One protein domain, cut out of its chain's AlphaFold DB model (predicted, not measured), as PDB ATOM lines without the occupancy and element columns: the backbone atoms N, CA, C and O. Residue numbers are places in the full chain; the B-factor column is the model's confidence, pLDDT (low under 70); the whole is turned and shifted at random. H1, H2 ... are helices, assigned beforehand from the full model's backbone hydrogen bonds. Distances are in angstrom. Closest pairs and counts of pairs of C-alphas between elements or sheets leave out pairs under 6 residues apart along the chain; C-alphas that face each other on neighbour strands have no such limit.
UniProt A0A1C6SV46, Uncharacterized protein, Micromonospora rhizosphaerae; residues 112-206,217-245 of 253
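Overview. This is residues 112 to 206 and 217 to 245 of the 253 residues of an uncharacterized protein of Micromonospora rhizosphaerae (UniProt A0A1C6SV46). Five helices, H1, H2, H3, H4 and H6, run roughly along one another in a bundle, with H3 and H4 in its core. H1 packs on H2 and H3 at one side of the bundle, and short H5 lies at the opposite side, packing crosswise on H6, whose far end, residues 238 to 245, sticks out. The printed part has 124 residues with six named helices, H1 to H6 in order, and no named strand; the class is all helix. The whole is compact, with a radius of gyration of the C-alphas of 14.4 A, and spans 48 by 32 by 24 A.

Along the chain. The printed part begins with H1, residues 112 to 124, 20.2 A long, from C-alpha 112 at (1.001, -38.553, -33.445). H2 is residues 128 to 140, 19.8 A, and H3 is residues 145 to 155, 15.3 A. H4, residues 160 to 174, is 20.9 A long and begins at C-alpha 160, (-17.517, -23.997, -19.211). H5 is residues 193 to 199, 10.1 A. H6, residues 217 to 245, is the longest helix at 42.9 A and ends at C-alpha 245, (4.341, -29.998, -51.551).

Arrangement. H1 and H2 form a helical hairpin, a shallow tilt of 21 degrees, opposite ways; their closest C-alphas, Leu 122 and Arg 131, are 4.5 A apart. H1 also touches H3, closest at the C-alphas of Val 119 and Ala 150, 6.4 A. H2 touches H4, the same way at a shallow tilt of 10 degrees, closest at the C-alphas of Met 132 and Val 162, 4.6 A. H3 and H4, hubs that touch four helices each, form a hairpin at 32 degrees, closest at the C-alphas of Val 155 and Arg 163, 4.1 A. H6 touches H3 with residues 222 to 234 alone, closest at the C-alphas of Gly 152 and Ala 226, 4.8 A. H6 touches H4 with residues 226 to 236 alone, closest at the C-alphas of Ala 174 and Ala 233, 4.0 A. H5 touches H6 at a steep tilt of 68 degrees, only just short of about perpendicular; the closest C-alphas, Leu 198 and Arg 221, are 5.4 A apart. H1 and H6 are apart. Every O i to N i+4 pair is within hydrogen-bond range in H3, H4 and H5, against 6 of 9 in H1, 7 of 9 in H2 and 23 of 25 in H6.

Size, cuts and confidence. The C-alphas farthest apart, Asp 204 and Ser 245, are 50.6 A apart. The link from H4 to H5 is long, 18 residues, of which 178 to 183 stand free. Residues 207 to 216 are not printed; C-alphas 206 and 217 are 18.1 A apart across this cut. The pLDDT is under 70 at residues 176 to 185, 201 to 206 and 243 to 245.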
ATOM      1  N   ASP A 112       2.212 -39.376 -33.574       97.50
ATOM      2  CA  ASP A 112       1.001 -38.553 -33.445       97.50
ATOM      3  C   ASP A 112      -0.266 -39.380 -33.178       97.50
ATOM      4  O   ASP A 112      -1.266 -38.844 -32.693       97.50
ATOM      5  N   ARG A 113      -0.247 -40.702 -33.418       97.88
ATOM      6  CA  ARG A 113      -1.404 -41.581 -33.154       97.88
ATOM      7  C   ARG A 113      -1.773 -41.653 -31.675       97.88
ATOM      8  O   ARG A 113      -2.904 -41.992 -31.338       97.88
ATOM      9  N   TRP A 114      -0.866 -41.270 -30.775       98.44
ATOM     10  CA  TRP A 114      -1.183 -41.127 -29.352       98.44
ATOM     11  C   TRP A 114      -2.198 -40.013 -29.053       98.44
ATOM     12  O   TRP A 114      -2.708 -39.950 -27.938       98.44
ATOM     13  N   ALA A 115      -2.574 -39.182 -30.027       98.44
ATOM     14  CA  ALA A 115      -3.705 -38.276 -29.864       98.44
ATOM     15  C   ALA A 115      -5.062 -39.014 -29.814       98.44
ATOM     16  O   ALA A 115      -6.010 -38.502 -29.215       98.44
ATOM     17  N   GLU A 116      -5.180 -40.215 -30.397       98.38
ATOM     18  CA  GLU A 116      -6.452 -40.954 -30.487       98.38
ATOM     19  C   GLU A 116      -7.055 -41.292 -29.105       98.38
ATOM     20  O   GLU A 116      -8.224 -40.956 -28.877       98.38
ATOM     21  N   PRO A 117      -6.303 -41.857 -28.133       98.44
ATOM     22  CA  PRO A 117      -6.814 -42.047 -26.774       98.44
ATOM     23  C   PRO A 117      -7.281 -40.749 -26.106       98.44
ATOM     24  O   PRO A 117      -8.274 -40.752 -25.382       98.44
ATOM     25  N   ILE A 118      -6.599 -39.628 -26.362       98.69
ATOM     26  CA  ILE A 118      -6.943 -38.325 -25.778       98.69
ATOM     27  C   ILE A 118      -8.271 -37.819 -26.358       98.69
ATOM     28  O   ILE A 118      -9.118 -37.330 -25.611       98.69
ATOM     29  N   VAL A 119      -8.497 -37.997 -27.663       98.62
ATOM     30  CA  VAL A 119      -9.777 -37.680 -28.319       98.62
ATOM     31  C   VAL A 119     -10.921 -38.523 -27.751       98.62
ATOM     32  O   VAL A 119     -11.987 -37.974 -27.467       98.62
ATOM     33  N   SER A 120     -10.712 -39.825 -27.528       98.25
ATOM     34  CA  SER A 120     -11.727 -40.677 -26.887       98.25
ATOM     35  C   SER A 120     -12.051 -40.180 -25.471       98.25
ATOM     36  O   SER A 120     -13.221 -39.972 -25.141       98.25
ATOM     37  N   VAL A 121     -11.037 -39.854 -24.659       98.50
ATOM     38  CA  VAL A 121     -11.244 -39.275 -23.319       98.50
ATOM     39  C   VAL A 121     -12.021 -37.954 -23.384       98.50
ATOM     40  O   VAL A 121     -12.940 -37.749 -22.588       98.50
ATOM     41  N   LEU A 122     -11.696 -37.078 -24.338       98.56
ATOM     42  CA  LEU A 122     -12.389 -35.807 -24.547       98.56
ATOM     43  C   LEU A 122     -13.877 -36.002 -24.876       98.56
ATOM     44  O   LEU A 122     -14.702 -35.223 -24.409       98.56
ATOM     45  N   GLY A 123     -14.230 -37.028 -25.654       97.62
ATOM     46  CA  GLY A 123     -15.614 -37.309 -26.042       97.62
ATOM     47  C   GLY A 123     -16.430 -38.078 -24.997       97.62
ATOM     48  O   GLY A 123     -17.637 -37.863 -24.877       97.62
ATOM     49  N   GLU A 124     -15.792 -38.969 -24.234       97.12
ATOM     50  CA  GLU A 124     -16.497 -40.020 -23.484       97.12
ATOM     51  C   GLU A 124     -16.377 -39.896 -21.957       97.12
ATOM     52  O   GLU A 124     -17.202 -40.451 -21.220       97.12
ATOM     53  N   ALA A 125     -15.381 -39.170 -21.437       96.44
ATOM     54  CA  ALA A 125     -15.158 -39.124 -19.995       96.44
ATOM     55  C   ALA A 125     -16.322 -38.453 -19.250       96.44
ATOM     56  O   ALA A 125     -16.770 -37.351 -19.575       96.44
ATOM     57  N   ARG A 126     -16.792 -39.096 -18.174       95.50
ATOM     58  CA  ARG A 126     -17.919 -38.597 -17.364       95.50
ATOM     59  C   ARG A 126     -17.567 -37.324 -16.597       95.50
ATOM     60  O   ARG A 126     -18.371 -36.389 -16.546       95.50
ATOM     61  N   HIS A 127     -16.383 -37.302 -15.987       95.44
ATOM     62  CA  HIS A 127     -15.919 -36.176 -15.187       95.44
ATOM     63  C   HIS A 127     -15.407 -35.053 -16.092       95.44
ATOM     64  O   HIS A 127     -14.605 -35.279 -16.995       95.44
ATOM     65  N   TRP A 128     -15.871 -33.834 -15.840       95.19
ATOM     66  CA  TRP A 128     -15.531 -32.673 -16.658       95.19
ATOM     67  C   TRP A 128     -14.045 -32.324 -16.603       95.19
ATOM     68  O   TRP A 128     -13.486 -31.938 -17.621       95.19
ATOM     69  N   GLY A 129     -13.398 -32.515 -15.447       94.75
ATOM     70  CA  GLY A 129     -11.966 -32.249 -15.281       94.75
ATOM     71  C   GLY A 129     -11.119 -33.124 -16.201       94.75
ATOM     72  O   GLY A 129     -10.187 -32.647 -16.819       94.75
ATOM     73  N   THR A 130     -11.528 -34.374 -16.414       97.38
ATOM     74  CA  THR A 130     -10.831 -35.291 -17.319       97.38
ATOM     75  C   THR A 130     -10.980 -34.877 -18.787       97.38
ATOM     76  O   THR A 130     -10.018 -34.941 -19.547       97.38
ATOM     77  N   ARG A 131     -12.170 -34.410 -19.195       98.19
ATOM     78  CA  ARG A 131     -12.366 -33.843 -20.543       98.19
ATOM     79  C   ARG A 131     -11.573 -32.547 -20.722       98.19
ATOM     80  O   ARG A 131     -11.014 -32.311 -21.787       98.19
ATOM     81  N   MET A 132     -11.495 -31.725 -19.678       97.38
ATOM     82  CA  MET A 132     -10.678 -30.514 -19.658       97.38
ATOM     83  C   MET A 132      -9.188 -30.843 -19.835       97.38
ATOM     84  O   MET A 132      -8.558 -30.257 -20.711       97.38
ATOM     85  N   ASP A 133      -8.653 -31.805 -19.077       97.06
ATOM     86  CA  ASP A 133      -7.263 -32.267 -19.201       97.06
ATOM     87  C   ASP A 133      -6.970 -32.746 -20.630       97.06
ATOM     88  O   ASP A 133      -5.958 -32.367 -21.215       97.06
ATOM     89  N   ALA A 134      -7.887 -33.512 -21.232       98.56
ATOM     90  CA  ALA A 134      -7.765 -33.959 -22.617       98.56
ATOM     91  C   ALA A 134      -7.740 -32.787 -23.617       98.56
ATOM     92  O   ALA A 134      -6.888 -32.752 -24.502       98.56
ATOM     93  N   ALA A 135      -8.619 -31.791 -23.456       98.38
ATOM     94  CA  ALA A 135      -8.636 -30.601 -24.309       98.38
ATOM     95  C   ALA A 135      -7.330 -29.789 -24.219       98.38
ATOM     96  O   ALA A 135      -6.865 -29.262 -25.231       98.38
ATOM     97  N   ILE A 136      -6.732 -29.700 -23.025       96.81
ATOM     98  CA  ILE A 136      -5.425 -29.060 -22.804       96.81
ATOM     99  C   ILE A 136      -4.311 -29.884 -23.452       96.81
ATOM    100  O   ILE A 136      -3.456 -29.327 -24.135       96.81
ATOM    101  N   ALA A 137      -4.316 -31.202 -23.242       97.69
ATOM    102  CA  ALA A 137      -3.263 -32.100 -23.702       97.69
ATOM    103  C   ALA A 137      -3.142 -32.154 -25.229       97.69
ATOM    104  O   ALA A 137      -2.029 -32.296 -25.730       97.69
ATOM    105  N   LEU A 138      -4.250 -31.991 -25.964       98.12
ATOM    106  CA  LEU A 138      -4.226 -31.949 -27.429       98.12
ATOM    107  C   LEU A 138      -3.358 -30.813 -27.988       98.12
ATOM    108  O   LEU A 138      -2.827 -30.968 -29.076       98.12
ATOM    109  N   ASP A 139      -3.106 -29.737 -27.238       96.25
ATOM    110  CA  ASP A 139      -2.166 -28.683 -27.654       96.25
ATOM    111  C   ASP A 139      -0.726 -29.179 -27.869       96.25
ATOM    112  O   ASP A 139       0.075 -28.525 -28.528       96.25
ATOM    113  N   ARG A 140      -0.380 -30.336 -27.299       95.88
ATOM    114  CA  ARG A 140       0.947 -30.945 -27.428       95.88
ATOM    115  C   ARG A 140       1.121 -31.712 -28.746       95.88
ATOM    116  O   ARG A 140       2.182 -32.291 -28.939       95.88
ATOM    117  N   PHE A 141       0.107 -31.736 -29.615       96.31
ATOM    118  CA  PHE A 141       0.103 -32.474 -30.878       96.31
ATOM    119  C   PHE A 141      -0.001 -31.529 -32.082       96.31
ATOM    120  O   PHE A 141      -0.633 -30.472 -31.989       96.31
ATOM    121  N   PRO A 142       0.559 -31.909 -33.246       94.31
ATOM    122  CA  PRO A 142       0.330 -31.183 -34.486       94.31
ATOM    123  C   PRO A 142      -1.166 -31.125 -34.838       94.31
ATOM    124  O   PRO A 142      -1.884 -32.121 -34.687       94.31
ATOM    125  N   PRO A 143      -1.671 -29.986 -35.344       95.12
ATOM    126  CA  PRO A 143      -3.073 -29.866 -35.706       95.12
ATOM    127  C   PRO A 143      -3.409 -30.772 -36.896       95.12
ATOM    128  O   PRO A 143      -2.765 -30.721 -37.941       95.12
ATOM    129  N   THR A 144      -4.481 -31.550 -36.765       95.88
ATOM    130  CA  THR A 144      -5.083 -32.314 -37.867       95.88
ATOM    131  C   THR A 144      -6.572 -32.005 -37.960       95.88
ATOM    132  O   THR A 144      -7.180 -31.540 -36.991       95.88
ATOM    133  N   VAL A 145      -7.190 -32.303 -39.107       96.75
ATOM    134  CA  VAL A 145      -8.645 -32.151 -39.297       96.75
ATOM    135  C   VAL A 145      -9.423 -32.902 -38.210       96.75
ATOM    136  O   VAL A 145     -10.376 -32.363 -37.648       96.75
ATOM    137  N   THR A 146      -8.977 -34.111 -37.853       97.50
ATOM    138  CA  THR A 146      -9.589 -34.929 -36.799       97.50
ATOM    139  C   THR A 146      -9.506 -34.252 -35.431       97.50
ATOM    140  O   THR A 146     -10.517 -34.163 -34.734       97.50
ATOM    141  N   LEU A 147      -8.331 -33.735 -35.049       98.12
ATOM    142  CA  LEU A 147      -8.158 -33.073 -33.750       98.12
ATOM    143  C   LEU A 147      -8.941 -31.758 -33.672       98.12
ATOM    144  O   LEU A 147      -9.563 -31.478 -32.648       98.12
ATOM    145  N   ILE A 148      -8.972 -30.985 -34.762       98.31
ATOM    146  CA  ILE A 148      -9.783 -29.765 -34.862       98.31
ATOM    147  C   ILE A 148     -11.267 -30.095 -34.685       98.31
ATOM    148  O   ILE A 148     -11.942 -29.454 -33.883       98.31
ATOM    149  N   GLY A 149     -11.773 -31.122 -35.374       98.25
ATOM    150  CA  GLY A 149     -13.165 -31.555 -35.243       98.25
ATOM    151  C   GLY A 149     -13.522 -31.986 -33.817       98.25
ATOM    152  O   GLY A 149     -14.558 -31.572 -33.290       98.25
ATOM    153  N   ALA A 150     -12.647 -32.757 -33.161       98.50
ATOM    154  CA  ALA A 150     -12.834 -33.178 -31.772       98.50
ATOM    155  C   ALA A 150     -12.896 -31.979 -30.806       98.50
ATOM    156  O   ALA A 150     -13.812 -31.881 -29.986       98.50
ATOM    157  N   LEU A 151     -11.967 -31.027 -30.944       98.50
ATOM    158  CA  LEU A 151     -11.952 -29.798 -30.149       98.50
ATOM    159  C   LEU A 151     -13.172 -28.911 -30.430       98.50
ATOM    160  O   LEU A 151     -13.751 -28.369 -29.493       98.50
ATOM    161  N   GLY A 152     -13.623 -28.806 -31.684       98.00
ATOM    162  CA  GLY A 152     -14.860 -28.104 -32.042       98.00
ATOM    163  C   GLY A 152     -16.093 -28.710 -31.365       98.00
ATOM    164  O   GLY A 152     -16.955 -27.990 -30.859       98.00
ATOM    165  N   GLY A 153     -16.143 -30.042 -31.259       97.81
ATOM    166  CA  GLY A 153     -17.126 -30.742 -30.431       97.81
ATOM    167  C   GLY A 153     -17.053 -30.324 -28.957       97.81
ATOM    168  O   GLY A 153     -18.079 -30.014 -28.351       97.81
ATOM    169  N   ALA A 154     -15.846 -30.234 -28.396       97.69
ATOM    170  CA  ALA A 154     -15.618 -29.838 -27.006       97.69
ATOM    171  C   ALA A 154     -15.896 -28.349 -26.714       97.69
ATOM    172  O   ALA A 154     -16.301 -28.008 -25.602       97.69
ATOM    173  N   VAL A 155     -15.797 -27.450 -27.700       97.25
ATOM    174  CA  VAL A 155     -16.278 -26.054 -27.575       97.25
ATOM    175  C   VAL A 155     -17.791 -25.994 -27.329       97.25
ATOM    176  O   VAL A 155     -18.296 -25.013 -26.788       97.25
ATOM    177  N   ARG A 156     -18.527 -27.066 -27.638       95.44
ATOM    178  CA  ARG A 156     -19.963 -27.211 -27.359       95.44
ATOM    179  C   ARG A 156     -20.258 -28.004 -26.082       95.44
ATOM    180  O   ARG A 156     -21.426 -28.304 -25.815       95.44
ATOM    181  N   ASP A 157     -19.236 -28.354 -25.296       94.94
ATOM    182  CA  ASP A 157     -19.405 -29.076 -24.034       94.94
ATOM    183  C   ASP A 157     -20.297 -28.282 -23.069       94.94
ATOM    184  O   ASP A 157     -20.349 -27.051 -23.081       94.94
ATOM    185  N   ARG A 158     -21.013 -28.987 -22.196       92.25
ATOM    186  CA  ARG A 158     -21.870 -28.365 -21.182       92.25
ATOM    187  C   ARG A 158     -21.072 -27.595 -20.128       92.25
ATOM    188  O   ARG A 158     -21.584 -26.634 -19.557       92.25
ATOM    189  N   GLU A 159     -19.837 -28.009 -19.889       92.81
ATOM    190  CA  GLU A 159     -18.967 -27.501 -18.842       92.81
ATOM    191  C   GLU A 159     -18.118 -26.364 -19.393       92.81
ATOM    192  O   GLU A 159     -17.371 -26.529 -20.358       92.81
ATOM    193  N   TYR A 160     -18.214 -25.198 -18.758       92.75
ATOM    194  CA  TYR A 160     -17.517 -23.997 -19.211       92.75
ATOM    195  C   TYR A 160     -16.004 -24.200 -19.342       92.75
ATOM    196  O   TYR A 160     -15.423 -23.775 -20.336       92.75
ATOM    197  N   LEU A 161     -15.376 -24.879 -18.378       94.06
ATOM    198  CA  LEU A 161     -13.928 -25.097 -18.396       94.06
ATOM    199  C   LEU A 161     -13.491 -25.966 -19.582       94.06
ATOM    200  O   LEU A 161     -12.482 -25.666 -20.211       94.06
ATOM    201  N   VAL A 162     -14.285 -26.973 -19.962       96.25
ATOM    202  CA  VAL A 162     -13.999 -27.779 -21.159       96.25
ATOM    203  C   VAL A 162     -14.076 -26.905 -22.413       96.25
ATOM    204  O   VAL A 162     -13.131 -26.898 -23.200       96.25
ATOM    205  N   ARG A 163     -15.134 -26.087 -22.554       96.25
ATOM    206  CA  ARG A 163     -15.265 -25.149 -23.687       96.25
ATOM    207  C   ARG A 163     -14.099 -24.168 -23.761       96.25
ATOM    208  O   ARG A 163     -13.540 -23.949 -24.830       96.25
ATOM    209  N   TYR A 164     -13.739 -23.581 -22.622       95.31
ATOM    210  CA  TYR A 164     -12.661 -22.605 -22.493       95.31
ATOM    211  C   TYR A 164     -11.313 -23.186 -22.924       95.31
ATOM    212  O   TYR A 164     -10.604 -22.575 -23.727       95.31
ATOM    213  N   HIS A 165     -10.965 -24.375 -22.433       96.31
ATOM    214  CA  HIS A 165      -9.697 -25.004 -22.781       96.31
ATOM    215  C   HIS A 165      -9.679 -25.511 -24.227       96.31
ATOM    216  O   HIS A 165      -8.696 -25.263 -24.919       96.31
ATOM    217  N   ALA A 166     -10.775 -26.087 -24.732       97.62
ATOM    218  CA  ALA A 166     -10.875 -26.482 -26.138       97.62
ATOM    219  C   ALA A 166     -10.738 -25.284 -27.095       97.62
ATOM    220  O   ALA A 166     -10.001 -25.354 -28.080       97.62
ATOM    221  N   ALA A 167     -11.384 -24.157 -26.776       96.69
ATOM    222  CA  ALA A 167     -11.277 -22.932 -27.561       96.69
ATOM    223  C   ALA A 167      -9.851 -22.367 -27.568       96.69
ATOM    224  O   ALA A 167      -9.353 -21.953 -28.613       96.69
ATOM    225  N   ASN A 168      -9.169 -22.380 -26.418       95.75
ATOM    226  CA  ASN A 168      -7.766 -21.977 -26.336       95.75
ATOM    227  C   ASN A 168      -6.852 -22.871 -27.184       95.75
ATOM    228  O   ASN A 168      -5.960 -22.346 -27.845       95.75
ATOM    229  N   THR A 169      -7.072 -24.188 -27.193       96.00
ATOM    230  CA  THR A 169      -6.299 -25.112 -28.035       96.00
ATOM    231  C   THR A 169      -6.550 -24.844 -29.524       96.00
ATOM    232  O   THR A 169      -5.596 -24.730 -30.287       96.00
ATOM    233  N   LEU A 170      -7.799 -24.608 -29.951       96.44
ATOM    234  CA  LEU A 170      -8.098 -24.216 -31.341       96.44
ATOM    235  C   LEU A 170      -7.464 -22.874 -31.735       96.44
ATOM    236  O   LEU A 170      -6.961 -22.731 -32.849       96.44
ATOM    237  N   LEU A 171      -7.443 -21.890 -30.830       93.75
ATOM    238  CA  LEU A 171      -6.758 -20.616 -31.071       93.75
ATOM    239  C   LEU A 171      -5.248 -20.794 -31.245       93.75
ATOM    240  O   LEU A 171      -4.654 -20.082 -32.055       93.75
ATOM    241  N   ARG A 172      -4.632 -21.732 -30.515       91.62
ATOM    242  CA  ARG A 172      -3.220 -22.097 -30.706       91.62
ATOM    243  C   ARG A 172      -3.021 -22.777 -32.051       91.62
ATOM    244  O   ARG A 172      -2.175 -22.333 -32.814       91.62
ATOM    245  N   TYR A 173      -3.879 -23.731 -32.410       93.31
ATOM    246  CA  TYR A 173      -3.860 -24.356 -33.734       93.31
ATOM    247  C   TYR A 173      -4.031 -23.355 -34.875       93.31
ATOM    248  O   TYR A 173      -3.484 -23.575 -35.944       93.31
ATOM    249  N   ALA A 174      -4.757 -22.255 -34.682       91.12
ATOM    250  CA  ALA A 174      -4.917 -21.222 -35.701       91.12
ATOM    251  C   ALA A 174      -3.691 -20.292 -35.851       91.12
ATOM    252  O   ALA A 174      -3.563 -19.618 -36.878       91.12
ATOM    253  N   ARG A 175      -2.780 -20.235 -34.868       83.38
ATOM    254  CA  ARG A 175      -1.693 -19.238 -34.794       83.38
ATOM    255  C   ARG A 175      -0.306 -19.876 -34.884       83.38
ATOM    256  O   ARG A 175      -0.118 -21.044 -34.585       83.38
ATOM    257  N   THR A 176       0.664 -19.121 -35.399       67.06
ATOM    258  CA  THR A 176       2.088 -19.497 -35.402       67.06
ATOM    259  C   THR A 176       2.728 -19.064 -34.080       67.06
ATOM    260  O   THR A 176       2.390 -17.997 -33.568       67.06
ATOM    261  N   ASP A 177       3.707 -19.824 -33.583       60.22
ATOM    262  CA  ASP A 177       4.755 -19.257 -32.715       60.22
ATOM    263  C   ASP A 177       5.734 -18.377 -33.532       60.22
ATOM    264  O   ASP A 177       6.333 -17.446 -32.999       60.22
ATOM    265  N   ASP A 178       5.787 -18.601 -34.851       54.34
ATOM    266  CA  ASP A 178       6.612 -17.911 -35.852       54.34
ATOM    267  C   ASP A 178       5.964 -16.674 -36.511       54.34
ATOM    268  O   ASP A 178       6.318 -16.350 -37.639       54.34
ATOM    269  N   ASP A 179       4.994 -15.978 -35.895       55.12
ATOM    270  CA  ASP A 179       4.652 -14.630 -36.398       55.12
ATOM    271  C   ASP A 179       5.839 -13.700 -36.082       55.12
ATOM    272  O   ASP A 179       6.018 -13.333 -34.914       55.12
ATOM    273  N   PRO A 180       6.667 -13.302 -37.071       48.28
ATOM    274  CA  PRO A 180       7.884 -12.550 -36.794       48.28
ATOM    275  C   PRO A 180       7.581 -11.139 -36.263       48.28
ATOM    276  O   PRO A 180       8.465 -10.493 -35.701       48.28
ATOM    277  N   GLY A 181       6.334 -10.663 -36.385       54.12
ATOM    278  CA  GLY A 181       5.877  -9.403 -35.802       54.12
ATOM    279  C   GLY A 181       5.421  -9.505 -34.342       54.12
ATOM    280  O   GLY A 181       5.302  -8.469 -33.680       54.12
ATOM    281  N   ARG A 182       5.152 -10.715 -33.822       50.84
ATOM    282  CA  ARG A 182       4.702 -10.976 -32.437       50.84
ATOM    283  C   ARG A 182       5.111 -12.374 -31.931       50.84
ATOM    284  O   ARG A 182       4.235 -13.157 -31.549       50.84
ATOM    285  N   PRO A 183       6.412 -12.688 -31.844       50.03
ATOM    286  CA  PRO A 183       6.850 -13.972 -31.313       50.03
ATOM    287  C   PRO A 183       6.372 -14.164 -29.862       50.03
ATOM    288  O   PRO A 183       6.527 -13.288 -29.006       50.03
ATOM    289  N   GLY A 184       5.771 -15.322 -29.586       56.53
ATOM    290  CA  GLY A 184       5.613 -15.864 -28.232       56.53
ATOM    291  C   GLY A 184       4.426 -15.390 -27.385       56.53
ATOM    292  O   GLY A 184       4.277 -15.857 -26.251       56.53
ATOM    293  N   ARG A 185       3.532 -14.509 -27.866       63.94
ATOM    294  CA  ARG A 185       2.336 -14.151 -27.074       63.94
ATOM    295  C   ARG A 185       1.180 -15.107 -27.361       63.94
ATOM    296  O   ARG A 185       0.362 -14.856 -28.242       63.94
ATOM    297  N   ARG A 186       1.070 -16.159 -26.541       73.69
ATOM    298  CA  ARG A 186      -0.095 -17.062 -26.508       73.69
ATOM    299  C   ARG A 186      -1.382 -16.248 -26.373       73.69
ATOM    300  O   ARG A 186      -1.622 -15.647 -25.320       73.69
ATOM    301  N   VAL A 187      -2.204 -16.241 -27.419       78.19
ATOM    302  CA  VAL A 187      -3.508 -15.584 -27.357       78.19
ATOM    303  C   VAL A 187      -4.496 -16.501 -26.674       78.19
ATOM    304  O   VAL A 187      -4.700 -17.646 -27.068       78.19
ATOM    305  N   ARG A 188      -5.056 -15.980 -25.590       85.31
ATOM    306  CA  ARG A 188      -6.085 -16.653 -24.810       85.31
ATOM    307  C   ARG A 188      -7.437 -16.180 -25.299       85.31
ATOM    308  O   ARG A 188      -7.576 -15.018 -25.664       85.31
ATOM    309  N   VAL A 189      -8.442 -17.036 -25.217       87.00
ATOM    310  CA  VAL A 189      -9.816 -16.697 -25.591       87.00
ATOM    311  C   VAL A 189     -10.340 -15.473 -24.829       87.00
ATOM    312  O   VAL A 189     -11.092 -14.692 -25.386       87.00
ATOM    313  N   GLU A 190      -9.856 -15.215 -23.609       85.38
ATOM    314  CA  GLU A 190     -10.139 -13.996 -22.822       85.38
ATOM    315  C   GLU A 190      -9.720 -12.691 -23.517       85.38
ATOM    316  O   GLU A 190     -10.263 -11.626 -23.234       85.38
ATOM    317  N   GLN A 191      -8.732 -12.765 -24.410       86.19
ATOM    318  CA  GLN A 191      -8.231 -11.637 -25.196       86.19
ATOM    319  C   GLN A 191      -9.026 -11.445 -26.495       86.19
ATOM    320  O   GLN A 191      -8.754 -10.498 -27.225       86.19
ATOM    321  N   GLU A 192     -10.011 -12.307 -26.760       88.44
ATOM    322  CA  GLU A 192     -10.934 -12.250 -27.891       88.44
ATOM    323  C   GLU A 192     -12.363 -12.029 -27.354       88.44
ATOM    324  O   GLU A 192     -13.127 -12.988 -27.218       88.44
ATOM    325  N   PRO A 193     -12.767 -10.785 -27.009       87.50
ATOM    326  CA  PRO A 193     -13.986 -10.528 -26.235       87.50
ATOM    327  C   PRO A 193     -15.260 -11.123 -26.840       87.50
ATOM    328  O   PRO A 193     -16.130 -11.590 -26.106       87.50
ATOM    329  N   ARG A 194     -15.361 -11.144 -28.177       89.38
ATOM    330  CA  ARG A 194     -16.486 -11.762 -28.892       89.38
ATOM    331  C   ARG A 194     -16.510 -13.278 -28.683       89.38
ATOM    332  O   ARG A 194     -17.528 -13.800 -28.241       89.38
ATOM    333  N   LEU A 195     -15.401 -13.971 -28.953       87.75
ATOM    334  CA  LEU A 195     -15.291 -15.424 -28.768       87.75
ATOM    335  C   LEU A 195     -15.478 -15.810 -27.302       87.75
ATOM    336  O   LEU A 195     -16.229 -16.738 -27.004       87.75
ATOM    337  N   PHE A 196     -14.866 -15.054 -26.387       88.25
ATOM    338  CA  PHE A 196     -15.070 -15.230 -24.957       88.25
ATOM    339  C   PHE A 196     -16.548 -15.136 -24.601       88.25
ATOM    340  O   PHE A 196     -17.056 -16.048 -23.967       88.25
ATOM    341  N   ALA A 197     -17.263 -14.100 -25.046       86.69
ATOM    342  CA  ALA A 197     -18.690 -13.943 -24.769       86.69
ATOM    343  C   ALA A 197     -19.552 -15.080 -25.348       86.69
ATOM    344  O   ALA A 197     -20.561 -15.450 -24.742       86.69
ATOM    345  N   LEU A 198     -19.165 -15.661 -26.490       86.75
ATOM    346  CA  LEU A 198     -19.876 -16.804 -27.066       86.75
ATOM    347  C   LEU A 198     -19.747 -18.054 -26.186       86.75
ATOM    348  O   LEU A 198     -20.747 -18.730 -25.952       86.75
ATOM    349  N   ILE A 199     -18.557 -18.340 -25.647       87.06
ATOM    350  CA  ILE A 199     -18.324 -19.538 -24.816       87.06
ATOM    351  C   ILE A 199     -18.626 -19.320 -23.322       87.06
ATOM    352  O   ILE A 199     -18.970 -20.268 -22.602       87.06
ATOM    353  N   ALA A 200     -18.514 -18.072 -22.860       82.44
ATOM    354  CA  ALA A 200     -18.764 -17.607 -21.503       82.44
ATOM    355  C   ALA A 200     -20.232 -17.176 -21.362       82.44
ATOM    356  O   ALA A 200     -20.580 -16.001 -21.333       82.44
ATOM    357  N   THR A 201     -21.117 -18.158 -21.261       69.81
ATOM    358  CA  THR A 201     -22.530 -17.993 -20.882       69.81
ATOM    359  C   THR A 201     -22.880 -19.031 -19.808       69.81
ATOM    360  O   THR A 201     -22.414 -20.167 -19.908       69.81
ATOM    361  N   SER A 202     -23.662 -18.754 -18.751       54.94
ATOM    362  CA  SER A 202     -23.789 -17.531 -17.933       54.94
ATOM    363  C   SER A 202     -23.382 -17.869 -16.490       54.94
ATOM    364  O   SER A 202     -23.707 -18.934 -15.960       54.94
ATOM    365  N   ARG A 203     -22.730 -16.910 -15.831       49.94
ATOM    366  CA  ARG A 203     -22.416 -16.882 -14.394       49.94
ATOM    367  C   ARG A 203     -23.675 -17.011 -13.503       49.94
ATOM    368  O   ARG A 203     -23.547 -17.372 -12.339       49.94
ATOM    369  N   ASP A 204     -24.879 -16.823 -14.051       45.88
ATOM    370  CA  ASP A 204     -26.161 -16.998 -13.346       45.88
ATOM    371  C   ASP A 204     -26.567 -18.469 -13.142       45.88
ATOM    372  O   ASP A 204     -27.295 -18.781 -12.198       45.88
ATOM    373  N   ALA A 205     -26.045 -19.403 -13.947       50.53
ATOM    374  CA  ALA A 205     -26.214 -20.840 -13.695       50.53
ATOM    375  C   ALA A 205     -25.374 -21.315 -12.489       50.53
ATOM    376  O   ALA A 205     -25.737 -22.267 -11.797       50.53
ATOM    377  N   VAL A 206     -24.280 -20.603 -12.187       50.00
ATOM    378  CA  VAL A 206     -23.357 -20.896 -11.077       50.00
ATOM    379  C   VAL A 206     -23.978 -20.552  -9.713       50.00
ATOM    380  O   VAL A 206     -23.613 -21.156  -8.709       50.00
ATOM    381  N   SER A 217     -30.856 -20.670 -27.581       79.50
ATOM    382  CA  SER A 217     -29.904 -19.610 -27.912       79.50
ATOM    383  C   SER A 217     -28.472 -19.848 -27.415       79.50
ATOM    384  O   SER A 217     -27.551 -19.288 -27.997       79.50
ATOM    385  N   GLU A 218     -28.251 -20.625 -26.351       83.31
ATOM    386  CA  GLU A 218     -26.900 -20.902 -25.834       83.31
ATOM    387  C   GLU A 218     -26.168 -21.929 -26.698       83.31
ATOM    388  O   GLU A 218     -25.023 -21.708 -27.078       83.31
ATOM    389  N   GLU A 219     -26.840 -23.016 -27.089       86.75
ATOM    390  CA  GLU A 219     -26.214 -24.028 -27.942       86.75
ATOM    391  C   GLU A 219     -25.866 -23.465 -29.327       86.75
ATOM    392  O   GLU A 219     -24.797 -23.762 -29.861       86.75
ATOM    393  N   SER A 220     -26.732 -22.615 -29.890       89.44
ATOM    394  CA  SER A 220     -26.442 -21.906 -31.140       89.44
ATOM    395  C   SER A 220     -25.187 -21.039 -31.035       89.44
ATOM    396  O   SER A 220     -24.371 -21.063 -31.951       89.44
ATOM    397  N   ARG A 221     -24.983 -20.333 -29.913       90.25
ATOM    398  CA  ARG A 221     -23.775 -19.519 -29.683       90.25
ATOM    399  C   ARG A 221     -22.516 -20.370 -29.572       90.25
ATOM    400  O   ARG A 221     -21.486 -20.010 -30.130       90.25
ATOM    401  N   TRP A 222     -22.580 -21.499 -28.868       92.31
ATOM    402  CA  TRP A 222     -21.423 -22.393 -28.750       92.31
ATOM    403  C   TRP A 222     -21.070 -23.036 -30.089       92.31
ATOM    404  O   TRP A 222     -19.896 -23.232 -30.383       92.31
ATOM    405  N   ARG A 223     -22.080 -23.341 -30.911       94.62
ATOM    406  CA  ARG A 223     -21.877 -23.824 -32.279       94.62
ATOM    407  C   ARG A 223     -21.222 -22.760 -33.155       94.62
ATOM    408  O   ARG A 223     -20.227 -23.072 -33.787       94.62
ATOM    409  N   GLU A 224     -21.704 -21.518 -33.106       93.31
ATOM    410  CA  GLU A 224     -21.079 -20.389 -33.811       93.31
ATOM    411  C   GLU A 224     -19.599 -20.233 -33.424       93.31
ATOM    412  O   GLU A 224     -18.742 -20.149 -34.298       93.31
ATOM    413  N   ALA A 225     -19.282 -20.271 -32.124       93.12
ATOM    414  CA  ALA A 225     -17.895 -20.211 -31.662       93.12
ATOM    415  C   ALA A 225     -17.051 -21.389 -32.166       93.12
ATOM    416  O   ALA A 225     -15.910 -21.189 -32.578       93.12
ATOM    417  N   ALA A 226     -17.593 -22.610 -32.121       95.44
ATOM    418  CA  ALA A 226     -16.903 -23.801 -32.603       95.44
ATOM    419  C   ALA A 226     -16.604 -23.705 -34.105       95.44
ATOM    420  O   ALA A 226     -15.472 -23.955 -34.508       95.44
ATOM    421  N   ASP A 227     -17.585 -23.297 -34.911       96.38
ATOM    422  CA  ASP A 227     -17.444 -23.164 -36.361       96.38
ATOM    423  C   ASP A 227     -16.393 -22.096 -36.717       96.38
ATOM    424  O   ASP A 227     -15.508 -22.355 -37.534       96.38
ATOM    425  N   GLU A 228     -16.429 -20.931 -36.054       94.69
ATOM    426  CA  GLU A 228     -15.449 -19.851 -36.251       94.69
ATOM    427  C   GLU A 228     -14.020 -20.308 -35.901       94.69
ATOM    428  O   GLU A 228     -13.093 -20.156 -36.700       94.69
ATOM    429  N   LEU A 229     -13.836 -20.939 -34.737       94.00
ATOM    430  CA  LEU A 229     -12.532 -21.432 -34.283       94.00
ATOM    431  C   LEU A 229     -11.978 -22.554 -35.174       94.00
ATOM    432  O   LEU A 229     -10.795 -22.539 -35.521       94.00
ATOM    433  N   CYS A 230     -12.822 -23.511 -35.568       96.25
ATOM    434  CA  CYS A 230     -12.437 -24.594 -36.470       96.25
ATOM    435  C   CYS A 230     -12.052 -24.065 -37.852       96.25
ATOM    436  O   CYS A 230     -11.030 -24.486 -38.391       96.25
ATOM    437  N   ALA A 231     -12.816 -23.120 -38.409       95.62
ATOM    438  CA  ALA A 231     -12.503 -22.511 -39.699       95.62
ATOM    439  C   ALA A 231     -11.127 -21.827 -39.684       95.62
ATOM    440  O   ALA A 231     -10.333 -22.004 -40.609       95.62
ATOM    441  N   HIS A 232     -10.799 -21.102 -38.607       92.94
ATOM    442  CA  HIS A 232      -9.481 -20.487 -38.451       92.94
ATOM    443  C   HIS A 232      -8.341 -21.514 -38.377       92.94
ATOM    444  O   HIS A 232      -7.302 -21.312 -39.011       92.94
ATOM    445  N   ALA A 233      -8.531 -22.610 -37.637       93.19
ATOM    446  CA  ALA A 233      -7.537 -23.675 -37.528       93.19
ATOM    447  C   ALA A 233      -7.349 -24.440 -38.855       93.19
ATOM    448  O   ALA A 233      -6.217 -24.698 -39.263       93.19
ATOM    449  N   LEU A 234      -8.435 -24.745 -39.575       94.94
ATOM    450  CA  LEU A 234      -8.390 -25.446 -40.867       94.94
ATOM    451  C   LEU A 234      -7.710 -24.613 -41.953       94.94
ATOM    452  O   LEU A 234      -6.794 -25.103 -42.613       94.94
ATOM    453  N   ALA A 235      -8.074 -23.332 -42.070       93.12
ATOM    454  CA  ALA A 235      -7.469 -22.424 -43.043       93.12
ATOM    455  C   ALA A 235      -5.943 -22.313 -42.873       93.12
ATOM    456  O   ALA A 235      -5.227 -21.969 -43.810       93.12
ATOM    457  N   ARG A 236      -5.417 -22.575 -41.668       89.06
ATOM    458  CA  ARG A 236      -3.974 -22.648 -41.439       89.06
ATOM    459  C   ARG A 236      -3.368 -23.926 -42.013       89.06
ATOM    460  O   ARG A 236      -2.359 -23.816 -42.703       89.06
ATOM    461  N   ILE A 237      -3.938 -25.099 -41.726       91.38
ATOM    462  CA  ILE A 237      -3.419 -26.378 -42.243       91.38
ATOM    463  C   ILE A 237      -3.323 -26.322 -43.773       91.38
ATOM    464  O   ILE A 237      -2.302 -26.711 -44.331       91.38
ATOM    465  N   GLU A 238      -4.336 -25.766 -44.438       90.38
ATOM    466  CA  GLU A 238      -4.360 -25.611 -45.899       90.38
ATOM    467  C   GLU A 238      -3.206 -24.745 -46.423       90.38
ATOM    468  O   GLU A 238      -2.548 -25.123 -47.392       90.38
ATOM    469  N   ARG A 239      -2.904 -23.619 -45.756       88.31
ATOM    470  CA  ARG A 239      -1.779 -22.747 -46.137       88.31
ATOM    471  C   ARG A 239      -0.429 -23.462 -46.032       88.31
ATOM    472  O   ARG A 239       0.397 -23.313 -46.918       88.31
ATOM    473  N   TRP A 240      -0.213 -24.250 -44.980       82.25
ATOM    474  CA  TRP A 240       1.077 -24.906 -44.728       82.25
ATOM    475  C   TRP A 240       1.255 -26.218 -45.508       82.25
ATOM    476  O   TRP A 240       2.365 -26.550 -45.917       82.25
ATOM    477  N   GLY A 241       0.170 -26.959 -45.746       80.06
ATOM    478  CA  GLY A 241       0.198 -28.181 -46.553       80.06
ATOM    479  C   GLY A 241       0.500 -27.922 -48.036       80.06
ATOM    480  O   GLY A 241       1.120 -28.763 -48.691       80.06
ATOM    481  N   GLY A 242       0.113 -26.749 -48.552       72.06
ATOM    482  CA  GLY A 242       0.455 -26.309 -49.910       72.06
ATOM    483  C   GLY A 242       1.956 -26.059 -50.101       72.06
ATOM    484  O   GLY A 242       2.533 -26.517 -51.087       72.06
ATOM    485  N   ASP A 243       2.604 -25.414 -49.128       64.69
ATOM    486  CA  ASP A 243       4.021 -25.034 -49.222       64.69
ATOM    487  C   ASP A 243       4.972 -26.242 -49.139       64.69
ATOM    488  O   ASP A 243       5.970 -26.304 -49.861       64.69
ATOM    489  N   ALA A 244       4.647 -27.250 -48.320       63.03
ATOM    490  CA  ALA A 244       5.460 -28.465 -48.191       63.03
ATOM    491  C   ALA A 244       5.489 -29.314 -49.478       63.03
ATOM    492  O   ALA A 244       6.478 -29.995 -49.748       63.03
ATOM    493  N   SER A 245       4.427 -29.254 -50.288       61.16
ATOM    494  CA  SER A 245       4.341 -29.998 -51.551       61.16
ATOM    495  C   SER A 245       5.072 -29.284 -52.698       61.16
ATOM    496  O   SER A 245       5.655 -29.941 -53.555       61.16
TER     497      SER A 245